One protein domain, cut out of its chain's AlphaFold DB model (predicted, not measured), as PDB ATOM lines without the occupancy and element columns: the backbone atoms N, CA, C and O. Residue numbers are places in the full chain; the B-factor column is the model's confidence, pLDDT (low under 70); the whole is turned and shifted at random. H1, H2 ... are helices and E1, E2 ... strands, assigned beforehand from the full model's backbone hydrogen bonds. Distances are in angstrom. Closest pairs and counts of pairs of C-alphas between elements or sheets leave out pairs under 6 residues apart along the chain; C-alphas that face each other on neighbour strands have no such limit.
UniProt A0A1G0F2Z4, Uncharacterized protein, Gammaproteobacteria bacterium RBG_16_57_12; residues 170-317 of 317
ATOM      1  N   ALA A 170      30.209 -32.505  47.368       97.06
ATOM      2  CA  ALA A 170      30.222 -33.313  46.143       97.06
ATOM      3  C   ALA A 170      30.245 -32.502  44.830       97.06
ATOM      4  O   ALA A 170      30.924 -32.879  43.878       97.06
ATOM      5  N   TRP A 171      29.538 -31.369  44.767       98.12
ATOM      6  CA  TRP A 171      29.564 -30.502  43.585       98.12
ATOM      7  C   TRP A 171      30.954 -29.879  43.347       98.12
ATOM      8  O   TRP A 171      31.360 -29.703  42.200       98.12
ATOM      9  N   ALA A 172      31.688 -29.552  44.415       98.19
ATOM     10  CA  ALA A 172      32.962 -28.841  44.365       98.19
ATOM     11  C   ALA A 172      34.132 -29.758  43.995       98.19
ATOM     12  O   ALA A 172      35.128 -29.256  43.478       98.19
ATOM     13  N   ILE A 173      33.986 -31.080  44.174       97.44
ATOM     14  CA  ILE A 173      34.973 -32.084  43.739       97.44
ATOM     15  C   ILE A 173      35.305 -31.919  42.253       97.44
ATOM     16  O   ILE A 173      36.467 -31.986  41.885       97.44
ATOM     17  N   GLU A 174      34.297 -31.643  41.422       97.12
ATOM     18  CA  GLU A 174      34.462 -31.364  39.988       97.12
ATOM     19  C   GLU A 174      34.381 -29.868  39.672       97.12
ATOM     20  O   GLU A 174      35.043 -29.367  38.765       97.12
ATOM     21  N   GLY A 175      33.565 -29.121  40.422       98.38
ATOM     22  CA  GLY A 175      33.352 -27.701  40.181       98.38
ATOM     23  C   GLY A 175      34.610 -26.863  40.385       98.38
ATOM     24  O   GLY A 175      34.850 -25.944  39.597       98.38
ATOM     25  N   ILE A 176      35.397 -27.127  41.434       98.44
ATOM     26  CA  ILE A 176      36.604 -26.345  41.729       98.44
ATOM     27  C   ILE A 176      37.711 -26.650  40.712       98.44
ATOM     28  O   ILE A 176      38.185 -25.695  40.106       98.44
ATOM     29  N   PRO A 177      38.077 -27.911  40.412       98.12
ATOM     30  CA  PRO A 177      38.988 -28.208  39.304       98.12
ATOM     31  C   PRO A 177      38.581 -27.558  37.979       98.12
ATOM     32  O   PRO A 177      39.394 -26.881  37.346       98.12
ATOM     33  N   ALA A 178      37.292 -27.618  37.631       98.06
ATOM     34  CA  ALA A 178      36.793 -27.048  36.385       98.06
ATOM     35  C   ALA A 178      36.906 -25.510  36.314       98.06
ATOM     36  O   ALA A 178      36.919 -24.928  35.223       98.06
ATOM     37  N   PHE A 179      36.986 -24.815  37.456       98.38
ATOM     38  CA  PHE A 179      37.282 -23.378  37.485       98.38
ATOM     39  C   PHE A 179      38.677 -23.086  36.924       98.38
ATOM     40  O   PHE A 179      38.824 -22.173  36.107       98.38
ATOM     41  N   PHE A 180      39.666 -23.910  37.280       97.94
ATOM     42  CA  PHE A 180      41.063 -23.756  36.871       97.94
ATOM     43  C   PHE A 180      41.342 -24.186  35.425       97.94
ATOM     44  O   PHE A 180      42.457 -24.005  34.944       97.94
ATOM     45  N   GLU A 181      40.353 -24.696  34.688       97.12
ATOM     46  CA  GLU A 181      40.504 -25.036  33.265       97.12
ATOM     47  C   GLU A 181      40.686 -23.823  32.352       97.12
ATOM     48  O   GLU A 181      41.175 -23.968  31.231       97.12
ATOM     49  N   LYS A 182      40.180 -22.655  32.774       97.12
ATOM     50  CA  LYS A 182      40.078 -21.473  31.916       97.12
ATOM     51  C   LYS A 182      40.757 -20.258  32.535       97.12
ATOM     52  O   LYS A 182      40.163 -19.507  33.305       97.12
ATOM     53  N   PHE A 183      41.984 -20.053  32.100       96.69
ATOM     54  CA  PHE A 183      42.840 -18.926  32.425       96.69
ATOM     55  C   PHE A 183      43.598 -18.414  31.206       96.69
ATOM     56  O   PHE A 183      43.755 -19.130  30.208       96.69
ATOM     57  N   TYR A 184      44.101 -17.193  31.356       97.12
ATOM     58  CA  TYR A 184      45.084 -16.569  30.479       97.12
ATOM     59  C   TYR A 184      46.064 -15.771  31.320       97.12
ATOM     60  O   TYR A 184      45.692 -15.273  32.380       97.12
ATOM     61  N   GLY A 185      47.301 -15.633  30.869       96.81
ATOM     62  CA  GLY A 185      48.297 -14.907  31.641       96.81
ATOM     63  C   GLY A 185      49.673 -14.992  31.026       96.81
ATOM     64  O   GLY A 185      49.784 -15.232  29.835       96.81
ATOM     65  N   TYR A 186      50.717 -14.821  31.813       97.62
ATOM     66  CA  TYR A 186      52.104 -14.922  31.360       97.62
ATOM     67  C   TYR A 186      52.983 -15.440  32.496       97.62
ATOM     68  O   TYR A 186      52.548 -15.506  33.647       97.62
ATOM     69  N   GLU A 187      54.209 -15.827  32.165       96.75
ATOM     70  CA  GLU A 187      55.247 -16.078  33.159       96.75
ATOM     71  C   GLU A 187      56.117 -14.825  33.304       96.75
ATOM     72  O   GLU A 187      56.533 -14.227  32.312       96.75
ATOM     73  N   GLU A 188      56.402 -14.423  34.538       96.06
ATOM     74  CA  GLU A 188      57.335 -13.345  34.844       96.06
ATOM     75  C   GLU A 188      58.156 -13.716  36.077       96.06
ATOM     76  O   GLU A 188      57.608 -14.102  37.108       96.06
ATOM     77  N   ASN A 189      59.484 -13.615  35.963       95.12
ATOM     78  CA  ASN A 189      60.430 -13.923  37.039       95.12
ATOM     79  C   ASN A 189      60.221 -15.315  37.673       95.12
ATOM     80  O   ASN A 189      60.317 -15.469  38.890       95.12
ATOM     81  N   GLY A 190      59.918 -16.327  36.850       94.31
ATOM     82  CA  GLY A 190      59.660 -17.691  37.320       94.31
ATOM     83  C   GLY A 190      58.354 -17.831  38.100       94.31
ATOM     84  O   GLY A 190      58.249 -18.698  38.963       94.31
ATOM     85  N   GLN A 191      57.374 -16.959  37.854       96.19
ATOM     86  CA  GLN A 191      56.048 -17.018  38.459       96.19
ATOM     87  C   GLN A 191      54.968 -16.846  37.400       96.19
ATOM     88  O   GLN A 191      55.060 -15.978  36.534       96.19
ATOM     89  N   LEU A 192      53.897 -17.629  37.512       97.12
ATOM     90  CA  LEU A 192      52.711 -17.408  36.700       97.12
ATOM     91  C   LEU A 192      51.911 -16.203  37.216       97.12
ATOM     92  O   LEU A 192      51.636 -16.058  38.414       97.12
ATOM     93  N   GLN A 193      51.506 -15.362  36.270       97.44
ATOM     94  CA  GLN A 193      50.594 -14.239  36.444       97.44
ATOM     95  C   GLN A 193      49.336 -14.542  35.633       97.44
ATOM     96  O   GLN A 193      49.266 -14.234  34.445       97.44
ATOM     97  N   LEU A 194      48.368 -15.223  36.253       96.25
ATOM     98  CA  LEU A 194      47.150 -15.683  35.584       96.25
ATOM     99  C   LEU A 194      45.934 -14.859  35.990       96.25
ATOM    100  O   LEU A 194      45.743 -14.517  37.156       96.25
ATOM    101  N   LYS A 195      45.061 -14.625  35.014       95.12
ATOM    102  CA  LYS A 195      43.724 -14.085  35.209       95.12
ATOM    103  C   LYS A 195      42.687 -15.198  35.086       95.12
ATOM    104  O   LYS A 195      42.726 -16.015  34.164       95.12
ATOM    105  N   TRP A 196      41.736 -15.185  36.015       94.75
ATOM    106  CA  TRP A 196      40.685 -16.194  36.167       94.75
ATOM    107  C   TRP A 196      39.294 -15.626  35.871       94.75
ATOM    108  O   TRP A 196      39.127 -14.434  35.613       94.75
ATOM    109  N   GLY A 197      38.275 -16.486  35.940       91.06
ATOM    110  CA  GLY A 197      36.865 -16.088  35.841       91.06
ATOM    111  C   GLY A 197      36.289 -16.066  34.421       91.06
ATOM    112  O   GLY A 197      35.101 -15.802  34.246       91.06
ATOM    113  N   TYR A 198      37.093 -16.398  33.412       94.88
ATOM    114  CA  TYR A 198      36.638 -16.555  32.032       94.88
ATOM    115  C   TYR A 198      35.663 -17.730  31.897       94.88
ATOM    116  O   TYR A 198      35.793 -18.754  32.573       94.88
ATOM    117  N   GLN A 199      34.707 -17.632  30.974       95.94
ATOM    118  CA  GLN A 199      33.857 -18.769  30.627       95.94
ATOM    119  C   GLN A 199      34.563 -19.743  29.687       95.94
ATOM    120  O   GLN A 199      35.370 -19.350  28.846       95.94
ATOM    121  N   ASN A 200      34.257 -21.032  29.836       95.62
ATOM    122  CA  ASN A 200      34.794 -22.072  28.971       95.62
ATOM    123  C   ASN A 200      33.848 -22.277  27.760       95.62
ATOM    124  O   ASN A 200      32.723 -22.741  27.973       95.62
ATOM    125  N   PRO A 201      34.272 -21.948  26.517       95.25
ATOM    126  CA  PRO A 201      33.419 -21.950  25.327       95.25
ATOM    127  C   PRO A 201      32.623 -23.236  25.151       95.25
ATOM    128  O   PRO A 201      31.399 -23.197  25.062       95.25
ATOM    129  N   TRP A 202      33.310 -24.380  25.163       95.06
ATOM    130  CA  TRP A 202      32.695 -25.661  24.834       95.06
ATOM    131  C   TRP A 202      31.700 -26.114  25.906       95.06
ATOM    132  O   TRP A 202      30.691 -26.736  25.583       95.06
ATOM    133  N   ARG A 203      31.919 -25.738  27.175       95.62
ATOM    134  CA  ARG A 203      30.969 -25.999  28.269       95.62
ATOM    135  C   ARG A 203      29.693 -25.183  28.102       95.62
ATOM    136  O   ARG A 203      28.598 -25.722  28.241       95.62
ATOM    137  N   ILE A 204      29.823 -23.896  27.765       97.12
ATOM    138  CA  ILE A 204      28.655 -23.046  27.499       97.12
ATOM    139  C   ILE A 204      27.907 -23.538  26.256       97.12
ATOM    140  O   ILE A 204      26.683 -23.627  26.295       97.12
ATOM    141  N   GLN A 205      28.617 -23.937  25.196       96.69
ATOM    142  CA  GLN A 205      28.008 -24.524  23.996       96.69
ATOM    143  C   GLN A 205      27.237 -25.810  24.311       96.69
ATOM    144  O   GLN A 205      26.099 -25.956  23.873       96.69
ATOM    145  N   ALA A 206      27.824 -26.714  25.100       95.69
ATOM    146  CA  ALA A 206      27.192 -27.975  25.483       95.69
ATOM    147  C   ALA A 206      25.915 -27.765  26.315       95.69
ATOM    148  O   ALA A 206      24.931 -28.483  26.134       95.69
ATOM    149  N   MET A 207      25.904 -26.767  27.206       96.81
ATOM    150  CA  MET A 207      24.710 -26.416  27.982       96.81
ATOM    151  C   MET A 207      23.666 -25.657  27.148       96.81
ATOM    152  O   MET A 207      22.461 -25.821  27.366       96.81
ATOM    153  N   GLY A 208      24.103 -24.826  26.199       95.62
ATOM    154  CA  GLY A 208      23.253 -24.081  25.274       95.62
ATOM    155  C   GLY A 208      22.149 -23.288  25.980       95.62
ATOM    156  O   GLY A 208      22.386 -22.518  26.911       95.62
ATOM    157  N   GLU A 209      20.903 -23.509  25.562       96.38
ATOM    158  CA  GLU A 209      19.722 -22.829  26.110       96.38
ATOM    159  C   GLU A 209      19.418 -23.179  27.574       96.38
ATOM    160  O   GLU A 209      18.554 -22.551  28.185       96.38
ATOM    161  N   ARG A 210      20.069 -24.192  28.161       96.88
ATOM    162  CA  ARG A 210      19.844 -24.555  29.569       96.88
ATOM    163  C   ARG A 210      20.450 -23.559  30.543       96.88
ATOM    164  O   ARG A 210      19.928 -23.465  31.649       96.88
ATOM    165  N   VAL A 211      21.494 -22.823  30.148       97.50
ATOM    166  CA  VAL A 211      22.242 -21.912  31.033       97.50
ATOM    167  C   VAL A 211      21.322 -21.000  31.857       97.50
ATOM    168  O   VAL A 211      21.373 -21.100  33.079       97.50
ATOM    169  N   PRO A 212      20.411 -20.194  31.273       97.75
ATOM    170  CA  PRO A 212      19.552 -19.297  32.052       97.75
ATOM    171  C   PRO A 212      18.464 -20.017  32.869       97.75
ATOM    172  O   PRO A 212      17.704 -19.364  33.575       97.75
ATOM    173  N   ARG A 213      18.329 -21.345  32.791       97.62
ATOM    174  CA  ARG A 213      17.316 -22.108  33.545       97.62
ATOM    175  C   ARG A 213      17.887 -22.846  34.754       97.62
ATOM    176  O   ARG A 213      17.113 -23.432  35.511       97.62
ATOM    177  N   LEU A 214      19.207 -22.837  34.931       97.94
ATOM    178  CA  LEU A 214      19.853 -23.541  36.033       97.94
ATOM    179  C   LEU A 214      19.470 -22.915  37.373       97.94
ATOM    180  O   LEU A 214      19.535 -21.701  37.553       97.94
ATOM    181  N   LYS A 215      19.105 -23.763  38.334       98.25
ATOM    182  CA  LYS A 215      18.811 -23.355  39.710       98.25
ATOM    183  C   LYS A 215      19.983 -23.682  40.607       98.25
ATOM    184  O   LYS A 215      20.502 -24.799  40.537       98.25
ATOM    185  N   LEU A 216      20.361 -22.750  41.479       98.31
ATOM    186  CA  LEU A 216      21.541 -22.905  42.335       98.31
ATOM    187  C   LEU A 216      21.435 -24.171  43.193       98.31
ATOM    188  O   LEU A 216      22.377 -24.955  43.302       98.31
ATOM    189  N   ARG A 217      20.239 -24.423  43.735       97.50
ATOM    190  CA  ARG A 217      19.944 -25.641  44.499       97.50
ATOM    191  C   ARG A 217      20.167 -26.922  43.686       97.50
ATOM    192  O   ARG A 217      20.681 -27.893  44.233       97.50
ATOM    193  N   THR A 218      19.786 -26.944  42.410       97.31
ATOM    194  CA  THR A 218      19.984 -28.122  41.552       97.31
ATOM    195  C   THR A 218      21.468 -28.389  41.342       97.31
ATOM    196  O   THR A 218      21.897 -29.527  41.497       97.31
ATOM    197  N   VAL A 219      22.265 -27.347  41.091       97.94
ATOM    198  CA  VAL A 219      23.723 -27.478  40.938       97.94
ATOM    199  C   VAL A 219      24.376 -28.009  42.217       97.94
ATOM    200  O   VAL A 219      25.219 -28.898  42.156       97.94
ATOM    201  N   LEU A 220      23.947 -27.514  43.383       97.19
ATOM    202  CA  LEU A 220      24.515 -27.895  44.679       97.19
ATOM    203  C   LEU A 220      24.267 -29.351  45.080       97.19
ATOM    204  O   LEU A 220      25.122 -29.945  45.737       97.19
ATOM    205  N   TYR A 221      23.097 -29.899  44.745       95.62
ATOM    206  CA  TYR A 221      22.637 -31.169  45.319       95.62
ATOM    207  C   TYR A 221      22.300 -32.260  44.305       95.62
ATOM    208  O   TYR A 221      22.179 -33.413  44.707       95.62
ATOM    209  N   GLY A 222      22.073 -31.924  43.035       92.00
ATOM    210  CA  GLY A 222      21.466 -32.856  42.079       92.00
ATOM    211  C   GLY A 222      22.082 -32.859  40.688       92.00
ATOM    212  O   GLY A 222      21.586 -33.581  39.830       92.00
ATOM    213  N   SER A 223      23.118 -32.058  40.442       95.31
ATOM    214  CA  SER A 223      23.802 -32.051  39.154       95.31
ATOM    215  C   SER A 223      24.988 -33.004  39.168       95.31
ATOM    216  O   SER A 223      25.845 -32.923  40.046       95.31
ATOM    217  N   ASP A 224      25.073 -33.849  38.145       94.75
ATOM    218  CA  ASP A 224      26.279 -34.608  37.804       94.75
ATOM    219  C   ASP A 224      27.090 -33.930  36.688       94.75
ATOM    220  O   ASP A 224      28.182 -34.382  36.352       94.75
ATOM    221  N   ASP A 225      26.601 -32.812  36.143       96.69
ATOM    222  CA  ASP A 225      27.219 -32.099  35.027       96.69
ATOM    223  C   ASP A 225      28.325 -31.157  35.525       96.69
ATOM    224  O   ASP A 225      28.070 -30.122  36.150       96.69
ATOM    225  N   THR A 226      29.582 -31.492  35.221       96.88
ATOM    226  CA  THR A 226      30.748 -30.660  35.557       96.88
ATOM    227  C   THR A 226      30.632 -29.240  34.994       96.88
ATOM    228  O   THR A 226      31.135 -28.299  35.602       96.88
ATOM    229  N   SER A 227      29.933 -29.039  33.872       97.69
ATOM    230  CA  SER A 227      29.744 -27.704  33.291       97.69
ATOM    231  C   SER A 227      28.866 -26.818  34.171       97.69
ATOM    232  O   SER A 227      29.180 -25.642  34.351       97.69
ATOM    233  N   GLU A 228      27.822 -27.381  34.779       98.25
ATOM    234  CA  GLU A 228      26.969 -26.662  35.728       98.25
ATOM    235  C   GLU A 228      27.714 -26.373  37.036       98.25
ATOM    236  O   GLU A 228      27.681 -25.249  37.540       98.25
ATOM    237  N   LYS A 229      28.452 -27.362  37.557       98.50
ATOM    238  CA  LYS A 229      29.274 -27.214  38.773       98.50
ATOM    239  C   LYS A 229      30.348 -26.140  38.601       98.50
ATOM    240  O   LYS A 229      30.567 -25.331  39.501       98.50
ATOM    241  N   ARG A 230      30.971 -26.075  37.422       98.31
ATOM    242  CA  ARG A 230      31.943 -25.034  37.072       98.31
ATOM    243  C   ARG A 230      31.341 -23.634  37.147       98.31
ATOM    244  O   ARG A 230      32.004 -22.718  37.632       98.31
ATOM    245  N   LEU A 231      30.113 -23.447  36.654       98.44
ATOM    246  CA  LEU A 231      29.447 -22.143  36.703       98.44
ATOM    247  C   LEU A 231      29.297 -21.645  38.143       98.44
ATOM    248  O   LEU A 231      29.489 -20.459  38.386       98.44
ATOM    249  N   LEU A 232      29.037 -22.537  39.104       98.69
ATOM    250  CA  LEU A 232      29.000 -22.167  40.519       98.69
ATOM    251  C   LEU A 232      30.367 -21.691  41.032       98.69
ATOM    252  O   LEU A 232      30.441 -20.666  41.706       98.69
ATOM    253  N   SER A 233      31.460 -22.360  40.670       98.69
ATOM    254  CA  SER A 233      32.807 -21.907  41.049       98.69
ATOM    255  C   SER A 233      33.164 -20.548  40.451       98.69
ATOM    256  O   SER A 233      33.709 -19.688  41.143       98.69
ATOM    257  N   VAL A 234      32.828 -20.318  39.178       98.44
ATOM    258  CA  VAL A 234      33.075 -19.018  38.535       98.44
ATOM    259  C   VAL A 234      32.181 -17.931  39.135       98.44
ATOM    260  O   VAL A 234      32.657 -16.821  39.357       98.44
ATOM    261  N   PHE A 235      30.928 -18.245  39.463       98.56
ATOM    262  CA  PHE A 235      30.042 -17.333  40.185       98.56
ATOM    263  C   PHE A 235      30.626 -16.948  41.548       98.56
ATOM    264  O   PHE A 235      30.732 -15.763  41.850       98.56
ATOM    265  N   LEU A 236      31.092 -17.919  42.343       98.75
ATOM    266  CA  LEU A 236      31.772 -17.648  43.612       98.75
ATOM    267  C   LEU A 236      32.977 -16.722  43.423       98.75
ATOM    268  O   LEU A 236      33.165 -15.804  44.218       98.75
ATOM    269  N   TYR A 237      33.778 -16.936  42.381       98.38
ATOM    270  CA  TYR A 237      34.917 -16.070  42.079       98.38
ATOM    271  C   TYR A 237      34.478 -14.639  41.740       98.38
ATOM    272  O   TYR A 237      34.976 -13.695  42.349       98.38
ATOM    273  N   GLN A 238      33.506 -14.471  40.840       96.94
ATOM    274  CA  GLN A 238      33.013 -13.150  40.430       96.94
ATOM    275  C   GLN A 238      32.355 -12.370  41.576       96.94
ATOM    276  O   GLN A 238      32.425 -11.146  41.600       96.94
ATOM    277  N   GLN A 239      31.762 -13.064  42.549       97.94
ATOM    278  CA  GLN A 239      31.198 -12.448  43.753       97.94
ATOM    279  C   GLN A 239      32.241 -12.208  44.865       97.94
ATOM    280  O   GLN A 239      31.886 -11.799  45.971       97.94
ATOM    281  N   GLY A 240      33.525 -12.500  44.618       97.81
ATOM    282  CA  GLY A 240      34.592 -12.379  45.618       97.81
ATOM    283  C   GLY A 240      34.452 -13.363  46.786       97.81
ATOM    284  O   GLY A 240      34.920 -13.091  47.888       97.81
ATOM    285  N   LYS A 241      33.763 -14.490  46.574       98.62
ATOM    286  CA  LYS A 241      33.422 -15.491  47.599       98.62
ATOM    287  C   LYS A 241      34.209 -16.791  47.497       98.62
ATOM    288  O   LYS A 241      34.154 -17.583  48.433       98.62
ATOM    289  N   LEU A 242      34.936 -17.024  46.402       98.44
ATOM    290  CA  LEU A 242      35.661 -18.282  46.196       98.44
ATOM    291  C   LEU A 242      36.683 -18.550  47.307       98.44
ATOM    292  O   LEU A 242      36.653 -19.628  47.889       98.44
ATOM    293  N   GLN A 243      37.519 -17.568  47.662       98.12
ATOM    294  CA  GLN A 243      38.506 -17.739  48.732       98.12
ATOM    295  C   GLN A 243      37.837 -18.067  50.072       98.12
ATOM    296  O   GLN A 243      38.181 -19.054  50.716       98.12
ATOM    297  N   THR A 244      36.813 -17.294  50.450       98.50
ATOM    298  CA  THR A 244      36.035 -17.550  51.668       98.50
ATOM    299  C   THR A 244      35.434 -18.955  51.664       98.50
ATOM    300  O   THR A 244      35.501 -19.649  52.672       98.50
ATOM    301  N   PHE A 245      34.878 -19.406  50.538       98.56
ATOM    302  CA  PHE A 245      34.351 -20.760  50.401       98.56
ATOM    303  C   PHE A 245      35.433 -21.826  50.636       98.56
ATOM    304  O   PHE A 245      35.209 -22.743  51.424       98.56
ATOM    305  N   LEU A 246      36.601 -21.698  49.999       98.00
ATOM    306  CA  LEU A 246      37.706 -22.651  50.149       98.00
ATOM    307  C   LEU A 246      38.201 -22.717  51.600       98.00
ATOM    308  O   LEU A 246      38.410 -23.807  52.133       98.00
ATOM    309  N   ASP A 247      38.315 -21.565  52.263       97.06
ATOM    310  CA  ASP A 247      38.708 -21.488  53.668       97.06
ATOM    311  C   ASP A 247      37.699 -22.163  54.598       97.06
ATOM    312  O   ASP A 247      38.097 -22.905  55.497       97.06
ATOM    313  N   LEU A 248      36.404 -21.956  54.361       97.62
ATOM    314  CA  LEU A 248      35.333 -22.574  55.141       97.62
ATOM    315  C   LEU A 248      35.294 -24.097  54.957       97.62
ATOM    316  O   LEU A 248      35.156 -24.823  55.942       97.62
ATOM    317  N   VAL A 249      35.468 -24.590  53.725       97.44
ATOM    318  CA  VAL A 249      35.570 -26.033  53.440       97.44
ATOM    319  C   VAL A 249      36.773 -26.634  54.162       97.44
ATOM    320  O   VAL A 249      36.634 -27.637  54.858       97.44
ATOM    321  N   ARG A 250      37.944 -25.997  54.057       95.25
ATOM    322  CA  ARG A 250      39.178 -26.446  54.719       95.25
ATOM    323  C   ARG A 250      39.040 -26.504  56.242       95.25
ATOM    324  O   ARG A 250      39.613 -27.381  56.877       95.25
ATOM    325  N   GLN A 251      38.304 -25.561  56.825       95.56
ATOM    326  CA  GLN A 251      38.070 -25.472  58.269       95.56
ATOM    327  C   GLN A 251      36.890 -26.326  58.749       95.56
ATOM    328  O   GLN A 251      36.607 -26.325  59.944       95.56
ATOM    329  N   ALA A 252      36.188 -27.019  57.843       96.56
ATOM    330  CA  ALA A 252      34.946 -27.729  58.144       96.56
ATOM    331  C   ALA A 252      33.863 -26.836  58.792       96.56
ATOM    332  O   ALA A 252      32.965 -27.314  59.484       96.56
ATOM    333  N   ASP A 253      33.902 -25.522  58.546       97.25
ATOM    334  CA  ASP A 253      33.074 -24.548  59.253       97.25
ATOM    335  C   ASP A 253      32.018 -23.938  58.326       97.25
ATOM    336  O   ASP A 253      32.318 -23.161  57.426       97.25
ATOM    337  N   LYS A 254      30.746 -24.277  58.556       97.69
ATOM    338  CA  LYS A 254      29.608 -23.709  57.813       97.69
ATOM    339  C   LYS A 254      29.015 -22.470  58.491       97.69
ATOM    340  O   LYS A 254      27.981 -21.984  58.045       97.69
ATOM    341  N   LYS A 255      29.603 -21.973  59.584       97.62
ATOM    342  CA  LYS A 255      29.141 -20.791  60.339       97.62
ATOM    343  C   LYS A 255      27.647 -20.839  60.700       97.62
ATOM    344  O   LYS A 255      26.965 -19.823  60.695       97.62
ATOM    345  N   GLY A 256      27.125 -22.038  60.977       97.31
ATOM    346  CA  GLY A 256      25.707 -22.269  61.284       97.31
ATOM    347  C   GLY A 256      24.765 -22.370  60.074       97.31
ATOM    348  O   GLY A 256      23.584 -22.658  60.257       97.31
ATOM    349  N   PHE A 257      25.254 -22.191  58.844       98.25
ATOM    350  CA  PHE A 257      24.479 -22.405  57.620       98.25
ATOM    351  C   PHE A 257      24.450 -23.879  57.197       98.25
ATOM    352  O   PHE A 257      25.222 -24.714  57.675       98.25
ATOM    353  N   ARG A 258      23.556 -24.219  56.258       96.75
ATOM    354  CA  ARG A 258      23.417 -25.596  55.757       96.75
ATOM    355  C   ARG A 258      24.526 -25.967  54.777       96.75
ATOM    356  O   ARG A 258      24.913 -27.133  54.709       96.75
ATOM    357  N   THR A 259      25.040 -24.996  54.025       98.06
ATOM    358  CA  THR A 259      26.101 -25.189  53.027       98.06
ATOM    359  C   THR A 259      27.247 -24.198  53.200       98.06
ATOM    360  O   THR A 259      27.060 -23.093  53.702       98.06
ATOM    361  N   TYR A 260      28.432 -24.561  52.703       98.50
ATOM    362  CA  TYR A 260      29.568 -23.637  52.617       98.50
ATOM    363  C   TYR A 260      29.307 -22.457  51.664       98.50
ATOM    364  O   TYR A 260      29.877 -21.389  51.857       98.50
ATOM    365  N   VAL A 261      28.430 -22.612  50.659       98.62
ATOM    366  CA  VAL A 261      28.024 -21.502  49.776       98.62
ATOM    367  C   VAL A 261      27.230 -20.460  50.561       98.62
ATOM    368  O   VAL A 261      27.579 -19.286  50.534       98.62
ATOM    369  N   GLU A 262      26.221 -20.880  51.325       98.75
ATOM    370  CA  GLU A 262      25.471 -19.971  52.208       98.75
ATOM    371  C   GLU A 262      26.381 -19.290  53.227       98.75
ATOM    372  O   GLU A 262      26.282 -18.084  53.428       98.75
ATOM    373  N   ALA A 263      27.316 -20.043  53.809       98.56
ATOM    374  CA  ALA A 263      28.301 -19.512  54.740       98.56
ATOM    375  C   ALA A 263      29.220 -18.460  54.094       98.56
ATOM    376  O   ALA A 263      29.455 -17.410  54.690       98.56
ATOM    377  N   ALA A 264      29.690 -18.685  52.863       98.69
ATOM    378  CA  ALA A 264      30.545 -17.737  52.145       98.69
ATOM    379  C   ALA A 264      29.816 -16.424  51.803       98.69
ATOM    380  O   ALA A 264      30.411 -15.342  51.822       98.69
ATOM    381  N   PHE A 265      28.515 -16.500  51.515       98.69
ATOM    382  CA  PHE A 265      27.677 -15.323  51.280       98.69
ATOM    383  C   PHE A 265      27.062 -14.727  52.555       98.69
ATOM    384  O   PHE A 265      26.535 -13.619  52.488       98.69
ATOM    385  N   ALA A 266      27.136 -15.427  53.690       98.44
ATOM    386  CA  ALA A 266      26.461 -15.094  54.945       98.44
ATOM    387  C   ALA A 266      24.937 -14.878  54.801       98.44
ATOM    388  O   ALA A 266      24.355 -14.041  55.488       98.44
ATOM    389  N   LYS A 267      24.286 -15.634  53.907       98.31
ATOM    390  CA  LYS A 267      22.835 -15.575  53.658       98.31
ATOM    391  C   LYS A 267      22.302 -16.922  53.152       98.31
ATOM    392  O   LYS A 267      23.065 -17.693  52.564       98.31
ATOM    393  N   PRO A 268      21.014 -17.240  53.375       98.25
ATOM    394  CA  PRO A 268      20.417 -18.489  52.908       98.25
ATOM    395  C   PRO A 268      20.315 -18.554  51.376       98.25
ATOM    396  O   PRO A 268      20.227 -17.529  50.698       98.25
ATOM    397  N   LEU A 269      20.256 -19.770  50.819       97.44
ATOM    398  CA  LEU A 269      20.293 -19.993  49.361       97.44
ATOM    399  C   LEU A 269      19.254 -19.189  48.565       97.44
ATOM    400  O   LEU A 269      19.563 -18.718  47.473       97.44
ATOM    401  N   TYR A 270      18.037 -19.022  49.092       97.50
ATOM    402  CA  TYR A 270      16.969 -18.314  48.375       97.50
ATOM    403  C   TYR A 270      17.285 -16.824  48.154       97.50
ATOM    404  O   TYR A 270      16.771 -16.239  47.205       97.50
ATOM    405  N   GLU A 271      18.156 -16.226  48.974       98.44
ATOM    406  CA  GLU A 271      18.626 -14.841  48.813       98.44
ATOM    407  C   GLU A 271      19.820 -14.729  47.850       98.44
ATOM    408  O   GLU A 271      20.155 -13.636  47.397       98.44
ATOM    409  N   ILE A 272      20.475 -15.849  47.516       98.56
ATOM    410  CA  ILE A 272      21.555 -15.919  46.514       98.56
ATOM    411  C   ILE A 272      20.974 -16.157  45.111       98.56
ATOM    412  O   ILE A 272      21.549 -15.724  44.115       98.56
ATOM    413  N   GLU A 273      19.817 -16.821  45.010       98.31
ATOM    414  CA  GLU A 273      19.232 -17.274  43.737       98.31
ATOM    415  C   GLU A 273      19.026 -16.134  42.719       98.31
ATOM    416  O   GLU A 273      19.209 -16.343  41.522       98.31
ATOM    417  N   GLY A 274      18.690 -14.922  43.174       98.31
ATOM    418  CA  GLY A 274      18.549 -13.755  42.296       98.31
ATOM    419  C   GLY A 274      19.866 -13.340  41.625       98.31
ATOM    420  O   GLY A 274      19.902 -13.135  40.412       98.31
ATOM    421  N   GLU A 275      20.956 -13.275  42.395       98.56
ATOM    422  CA  GLU A 275      22.305 -12.971  41.889       98.56
ATOM    423  C   GLU A 275      22.806 -14.076  40.956       98.56
ATOM    424  O   GLU A 275      23.353 -13.796  39.888       98.56
ATOM    425  N   TRP A 276      22.549 -15.334  41.319       98.62
ATOM    426  CA  TRP A 276      22.841 -16.493  40.480       98.62
ATOM    427  C   TRP A 276      22.112 -16.418  39.129       98.62
ATOM    428  O   TRP A 276      22.718 -16.595  38.073       98.62
ATOM    429  N   GLN A 277      20.818 -16.093  39.132       98.62
ATOM    430  CA  GLN A 277      20.028 -15.977  37.908       98.62
ATOM    431  C   GLN A 277      20.490 -14.807  37.026       98.62
ATOM    432  O   GLN A 277      20.533 -14.945  35.801       98.62
ATOM    433  N   ALA A 278      20.857 -13.673  37.631       98.44
ATOM    434  CA  ALA A 278      21.426 -12.535  36.913       98.44
ATOM    435  C   ALA A 278      22.757 -12.907  36.239       98.44
ATOM    436  O   ALA A 278      22.948 -12.617  35.056       98.44
ATOM    437  N   TYR A 279      23.626 -13.625  36.953       98.06
ATOM    438  CA  TYR A 279      24.884 -14.155  36.426       98.06
ATOM    439  C   TYR A 279      24.675 -15.071  35.207       98.06
ATOM    440  O   TYR A 279      25.293 -14.871  34.158       98.06
ATOM    441  N   LEU A 280      23.755 -16.034  35.293       98.38
ATOM    442  CA  LEU A 280      23.455 -16.940  34.178       98.38
ATOM    443  C   LEU A 280      22.880 -16.212  32.959       98.38
ATOM    444  O   LEU A 280      23.220 -16.540  31.819       98.38
ATOM    445  N   ASN A 281      22.028 -15.210  33.187       97.94
ATOM    446  CA  ASN A 281      21.477 -14.386  32.115       97.94
ATOM    447  C   ASN A 281      22.575 -13.573  31.416       97.94
ATOM    448  O   ASN A 281      22.567 -13.478  30.190       97.94
ATOM    449  N   ALA A 282      23.546 -13.044  32.167       96.38
ATOM    450  CA  ALA A 282      24.689 -12.328  31.602       96.38
ATOM    451  C   ALA A 282      25.567 -13.239  30.727       96.38
ATOM    452  O   ALA A 282      25.955 -12.839  29.626       96.38
ATOM    453  N   ILE A 283      25.818 -14.483  31.156       96.38
ATOM    454  CA  ILE A 283      26.511 -15.489  30.330       96.38
ATOM    455  C   ILE A 283      25.742 -15.738  29.038       96.38
ATOM    456  O   ILE A 283      26.321 -15.706  27.954       96.38
ATOM    457  N   HIS A 284      24.436 -15.983  29.146       96.19
ATOM    458  CA  HIS A 284      23.602 -16.277  27.991       96.19
ATOM    459  C   HIS A 284      23.593 -15.118  26.983       96.19
ATOM    460  O   HIS A 284      23.775 -15.347  25.788       96.19
ATOM    461  N   ALA A 285      23.474 -13.876  27.463       95.81
ATOM    462  CA  ALA A 285      23.501 -12.673  26.631       95.81
ATOM    463  C   ALA A 285      24.849 -12.454  25.916       95.81
ATOM    464  O   ALA A 285      24.881 -11.851  24.846       95.81
ATOM    465  N   ASN A 286      25.955 -12.956  26.475       94.94
ATOM    466  CA  ASN A 286      27.304 -12.800  25.918       94.94
ATOM    467  C   ASN A 286      27.859 -14.078  25.263       94.94
ATOM    468  O   ASN A 286      29.050 -14.136  24.940       94.94
ATOM    469  N   ARG A 287      27.029 -15.106  25.043       95.25
ATOM    470  CA  ARG A 287      27.477 -16.434  24.584       95.25
ATOM    471  C   ARG A 287      28.282 -16.407  23.286       95.25
ATOM    472  O   ARG A 287      29.286 -17.102  23.199       95.25
ATOM    473  N   ASP A 288      27.912 -15.559  22.327       94.81
ATOM    474  CA  ASP A 288      28.595 -15.496  21.030       94.81
ATOM    475  C   ASP A 288      30.042 -15.027  21.180       94.81
ATOM    476  O   ASP A 288      30.936 -15.542  20.512       94.81
ATOM    477  N   LYS A 289      30.297 -14.105  22.116       93.50
ATOM    478  CA  LYS A 289      31.658 -13.681  22.446       93.50
ATOM    479  C   LYS A 289      32.401 -14.749  23.245       93.50
ATOM    480  O   LYS A 289      33.575 -15.002  22.998       93.50
ATOM    481  N   ILE A 290      31.719 -15.413  24.180       95.50
ATOM    482  CA  ILE A 290      32.298 -16.529  24.944       95.50
ATOM    483  C   ILE A 290      32.761 -17.642  23.999       95.50
ATOM    484  O   ILE A 290      33.823 -18.216  24.217       95.50
ATOM    485  N   TYR A 291      32.011 -17.920  22.932       95.38
ATOM    486  CA  TYR A 291      32.361 -18.933  21.935       95.38
ATOM    487  C   TYR A 291      33.649 -18.621  21.165       95.38
ATOM    488  O   TYR A 291      34.255 -19.539  20.617       95.38
ATOM    489  N   GLN A 292      34.082 -17.359  21.147       94.88
ATOM    490  CA  GLN A 292      35.296 -16.917  20.459       94.88
ATOM    491  C   GLN A 292      36.551 -17.001  21.338       94.88
ATOM    492  O   GLN A 292      37.658 -16.869  20.824       94.88
ATOM    493  N   LEU A 293      36.414 -17.242  22.648       95.12
ATOM    494  CA  LEU A 293      37.566 -17.304  23.548       95.12
ATOM    495  C   LEU A 293      38.469 -18.511  23.211       95.12
ATOM    496  O   LEU A 293      37.994 -19.649  23.272       95.12
ATOM    497  N   PRO A 294      39.782 -18.322  22.969       95.06
ATOM    498  CA  PRO A 294      40.693 -19.417  22.613       95.06
ATOM    499  C   PRO A 294      40.922 -20.377  23.782       95.06
ATOM    500  O   PRO A 294      40.547 -20.076  24.908       95.06
ATOM    501  N   LEU A 295      41.549 -21.536  23.581       94.62
ATOM    502  CA  LEU A 295      41.914 -22.417  24.702       94.62
ATOM    503  C   LEU A 295      42.819 -21.709  25.723       94.62
ATOM    504  O   LEU A 295      43.422 -20.682  25.424       94.62
ATOM    505  N   SER A 296      42.897 -22.257  26.936       95.81
ATOM    506  CA  SER A 296      43.808 -21.719  27.942       95.81
ATOM    507  C   SER A 296      45.253 -21.787  27.504       95.81
ATOM    508  O   SER A 296      45.720 -22.797  26.979       95.81
ATOM    509  N   MET A 297      45.939 -20.683  27.750       94.44
ATOM    510  CA  MET A 297      47.324 -20.466  27.382       94.44
ATOM    511  C   MET A 297      47.910 -19.394  28.288       94.44
ATOM    512  O   MET A 297      47.182 -18.551  28.811       94.44
ATOM    513  N   TYR A 298      49.225 -19.397  28.435       93.88
ATOM    514  CA  TYR A 298      49.946 -18.231  28.914       93.88
ATOM    515  C   TYR A 298      50.876 -17.738  27.802       93.88
ATOM    516  O   TYR A 298      51.343 -18.516  26.971       93.88
ATOM    517  N   PHE A 299      51.048 -16.425  27.737       95.62
ATOM    518  CA  PHE A 299      51.788 -15.707  26.714       95.62
ATOM    519  C   PHE A 299      53.275 -15.634  27.084       95.62
ATOM    520  O   PHE A 299      53.601 -15.640  28.276       95.62
ATOM    521  N   PRO A 300      54.175 -15.513  26.090       93.69
ATOM    522  CA  PRO A 300      55.608 -15.368  26.342       93.69
ATOM    523  C   PRO A 300      55.965 -14.119  27.158       93.69
ATOM    524  O   PRO A 300      56.975 -14.117  27.855       93.69
ATOM    525  N   ALA A 301      55.156 -13.057  27.072       95.06
ATOM    526  CA  ALA A 301      55.413 -11.801  27.764       95.06
ATOM    527  C   ALA A 301      54.136 -11.058  28.190       95.06
ATOM    528  O   ALA A 301      53.078 -11.162  27.564       95.06
ATOM    529  N   ALA A 302      54.276 -10.210  29.214       97.38
ATOM    530  CA  ALA A 302      53.194  -9.391  29.768       97.38
ATOM    531  C   ALA A 302      52.506  -8.491  28.723       97.38
ATOM    532  O   ALA A 302      51.289  -8.312  28.746       97.38
ATOM    533  N   HIS A 303      53.271  -7.932  27.780       97.25
ATOM    534  CA  HIS A 303      52.723  -7.036  26.762       97.25
ATOM    535  C   HIS A 303      51.825  -7.766  25.749       97.25
ATOM    536  O   HIS A 303      50.828  -7.196  25.309       97.25
ATOM    537  N   GLU A 304      52.131  -9.022  25.411       97.12
ATOM    538  CA  GLU A 304      51.291  -9.856  24.540       97.12
ATOM    539  C   GLU A 304      49.986 -10.224  25.244       97.12
ATOM    540  O   GLU A 304      48.905 -10.100  24.665       97.12
ATOM    541  N   PHE A 305      50.066 -10.571  26.531       96.94
ATOM    542  CA  PHE A 305      48.879 -10.784  27.351       96.94
ATOM    543  C   PHE A 305      48.004  -9.521  27.431       96.94
ATOM    544  O   PHE A 305      46.789  -9.603  27.261       96.94
ATOM    545  N   ALA A 306      48.601  -8.338  27.591       96.06
ATOM    546  CA  ALA A 306      47.860  -7.077  27.604       96.06
ATOM    547  C   ALA A 306      47.157  -6.775  26.262       96.06
ATOM    548  O   ALA A 306      46.078  -6.177  26.252       96.06
ATOM    549  N   VAL A 307      47.742  -7.174  25.124       96.00
ATOM    550  CA  VAL A 307      47.080  -7.090  23.808       96.00
ATOM    551  C   VAL A 307      45.859  -8.007  23.785       96.00
ATOM    552  O   VAL A 307      44.756  -7.532  23.509       96.00
ATOM    553  N   PHE A 308      46.039  -9.272  24.175       95.25
ATOM    554  CA  PHE A 308      44.954 -10.245  24.268       95.25
ATOM    555  C   PHE A 308      43.814  -9.756  25.174       95.25
ATOM    556  O   PHE A 308      42.643  -9.839  24.800       95.25
ATOM    557  N   GLU A 309      44.126  -9.201  26.347       93.75
ATOM    558  CA  GLU A 309      43.112  -8.675  27.263       93.75
ATOM    559  C   GLU A 309      42.312  -7.522  26.662       93.75
ATOM    560  O   GLU A 309      41.095  -7.487  26.835       93.75
ATOM    561  N   ARG A 310      42.952  -6.590  25.945       93.00
ATOM    562  CA  ARG A 310      42.224  -5.492  25.286       93.00
ATOM    563  C   ARG A 310      41.247  -6.025  24.246       93.00
ATOM    564  O   ARG A 310      40.086  -5.615  24.252       93.00
ATOM    565  N   GLU A 311      41.700  -6.957  23.413       91.50
ATOM    566  CA  GLU A 311      40.896  -7.581  22.354       91.50
ATOM    567  C   GLU A 311      39.717  -8.396  22.907       91.50
ATOM    568  O   GLU A 311      38.671  -8.479  22.268       91.50
ATOM    569  N   ASN A 312      39.848  -8.939  24.122       89.50
ATOM    570  CA  ASN A 312      38.857  -9.825  24.743       89.50
ATOM    571  C   ASN A 312      38.150  -9.207  25.967       89.50
ATOM    572  O   ASN A 312      37.388  -9.882  26.665       89.50
ATOM    573  N   SER A 313      38.361  -7.915  26.231       78.44
ATOM    574  CA  SER A 313      37.849  -7.195  27.410       78.44
ATOM    575  C   SER A 313      36.322  -7.219  27.526       78.44
ATOM    576  O   SER A 313      35.779  -7.315  28.623       78.44
ATOM    577  N   ALA A 314      35.619  -7.227  26.393       68.94
ATOM    578  CA  ALA A 314      34.158  -7.257  26.329       68.94
ATOM    579  C   ALA A 314      33.526  -8.616  26.695       68.94
ATOM    580  O   ALA A 314      32.298  -8.731  26.668       68.94
ATOM    581  N   VAL A 315      34.346  -9.641  26.956       71.69
ATOM    582  CA  VAL A 315      33.939 -10.987  27.415       71.69
ATOM    583  C   VAL A 315      34.303 -11.207  28.890       71.69
ATOM    584  O   VAL A 315      33.936 -12.213  29.493       71.69
ATOM    585  N   LEU A 316      35.068 -10.273  29.454       57.53
ATOM    586  CA  LEU A 316      35.693 -10.343  30.769       57.53
ATOM    587  C   LEU A 316      34.919  -9.607  31.869       57.53
ATOM    588  O   LEU A 316      35.230  -9.799  33.045       57.53
ATOM    589  N   GLN A 317      33.962  -8.766  31.477       52.09
ATOM    590  CA  GLN A 317      33.071  -7.976  32.330       52.09
ATOM    591  C   GLN A 317      31.637  -8.470  32.155       52.09
ATOM    592  O   GLN A 317      30.912  -8.503  33.171       52.09
TER     593      GLN A 317
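This is residues 170 to 317 of the 317 residues of an uncharacterized protein of Gammaproteobacteria bacterium RBG_16_57_12 (UniProt A0A1G0F2Z4). The domain has two unequal lobes: a larger body of crossed helices, H1 to H7 without the strands, with H4 in its middle, and a small lobe at one end in which H9 covers one face of a three-stranded sheet. Residues 180 to 183, 196 to 200 and 291 to 296 run between the lobes. The printed part has 148 residues with nine named helices and three named strands, in the order H1 E1 E2 H2 H3 H4 H5 H6 H7 H8 E3 H9; the mixed sheet runs E2 E1 E3, and the class is mostly helix. The whole is compact, with a radius of gyration of the C-alphas of 16.0 A and spans of 46 by 37 by 23 A.

H1, residues 170 to 179, touches the hub H4, residues 226 to 238, at a steep tilt of 69 degrees, only just short of about perpendicular; the closest C-alphas are those of Gly 175 and Arg 230, 4.3 A. E1, residues 184 to 188, and E2, residues 191 to 195, form an antiparallel hairpin, with N 186 and O 193 at 3.1 A and N 193 and O 186 at 2.8 A, within hydrogen-bond range. H2, residues 201 to 213, touches H7, residues 269 to 285, with its residues 209 to 213 alone, closest at the C-alphas of Pro 212 and Leu 280, 5.0 A. H3, residues 216 to 221, touches H4 at a steep tilt of 55 degrees, closest at the C-alphas of Val 219 and Lys 229, 6.0 A. H5, residues 242 to 250, and H6, residues 260 to 265, form a helical hairpin, closest at the C-alphas of Phe 245 and Ala 264, 5.2 A; H5 and H4 touch only at the corner. H8, residues 287 to 290, only just touches H2, with 3 pairs of C-alphas within 8 A. E3, residues 297 to 299, and E1 meet only at a point, where C-alphas 185 and 298 face each other at 4.6 A. H9, residues 302 to 315, is on the sheet at a height of 9.8 A, over E1 and E3, along the strands at 17 degrees to E1 on the local plane. Every O i to N i+4 pair is within hydrogen-bond range in H3, H4, H5 and H6, against 4 of 6 in H1, 4 of 9 in H2 with 7 of 10 O i to N i+3 pairs, 11 of 13 in H7 and 8 of 10 in H9; H8 is too short for such a pair.

H1 begins at C-alpha 170 (30.222, -33.313, 46.143) and is 15.0 A long. H2 is 18.1 A, H4 18.3 A, H7 24.1 A and H9 19.5 A long, and E1 is 13.4 A. H9 ends at C-alpha 315 (33.939, -10.987, 27.415).

The C-alphas of Gly 256 and Pro 300, the two farthest apart, are 46.5 A apart. The printed part has no cut, and no link is long. The mean pLDDT of the printed part is 95.8, with residues 314, 316 and 317 under 70.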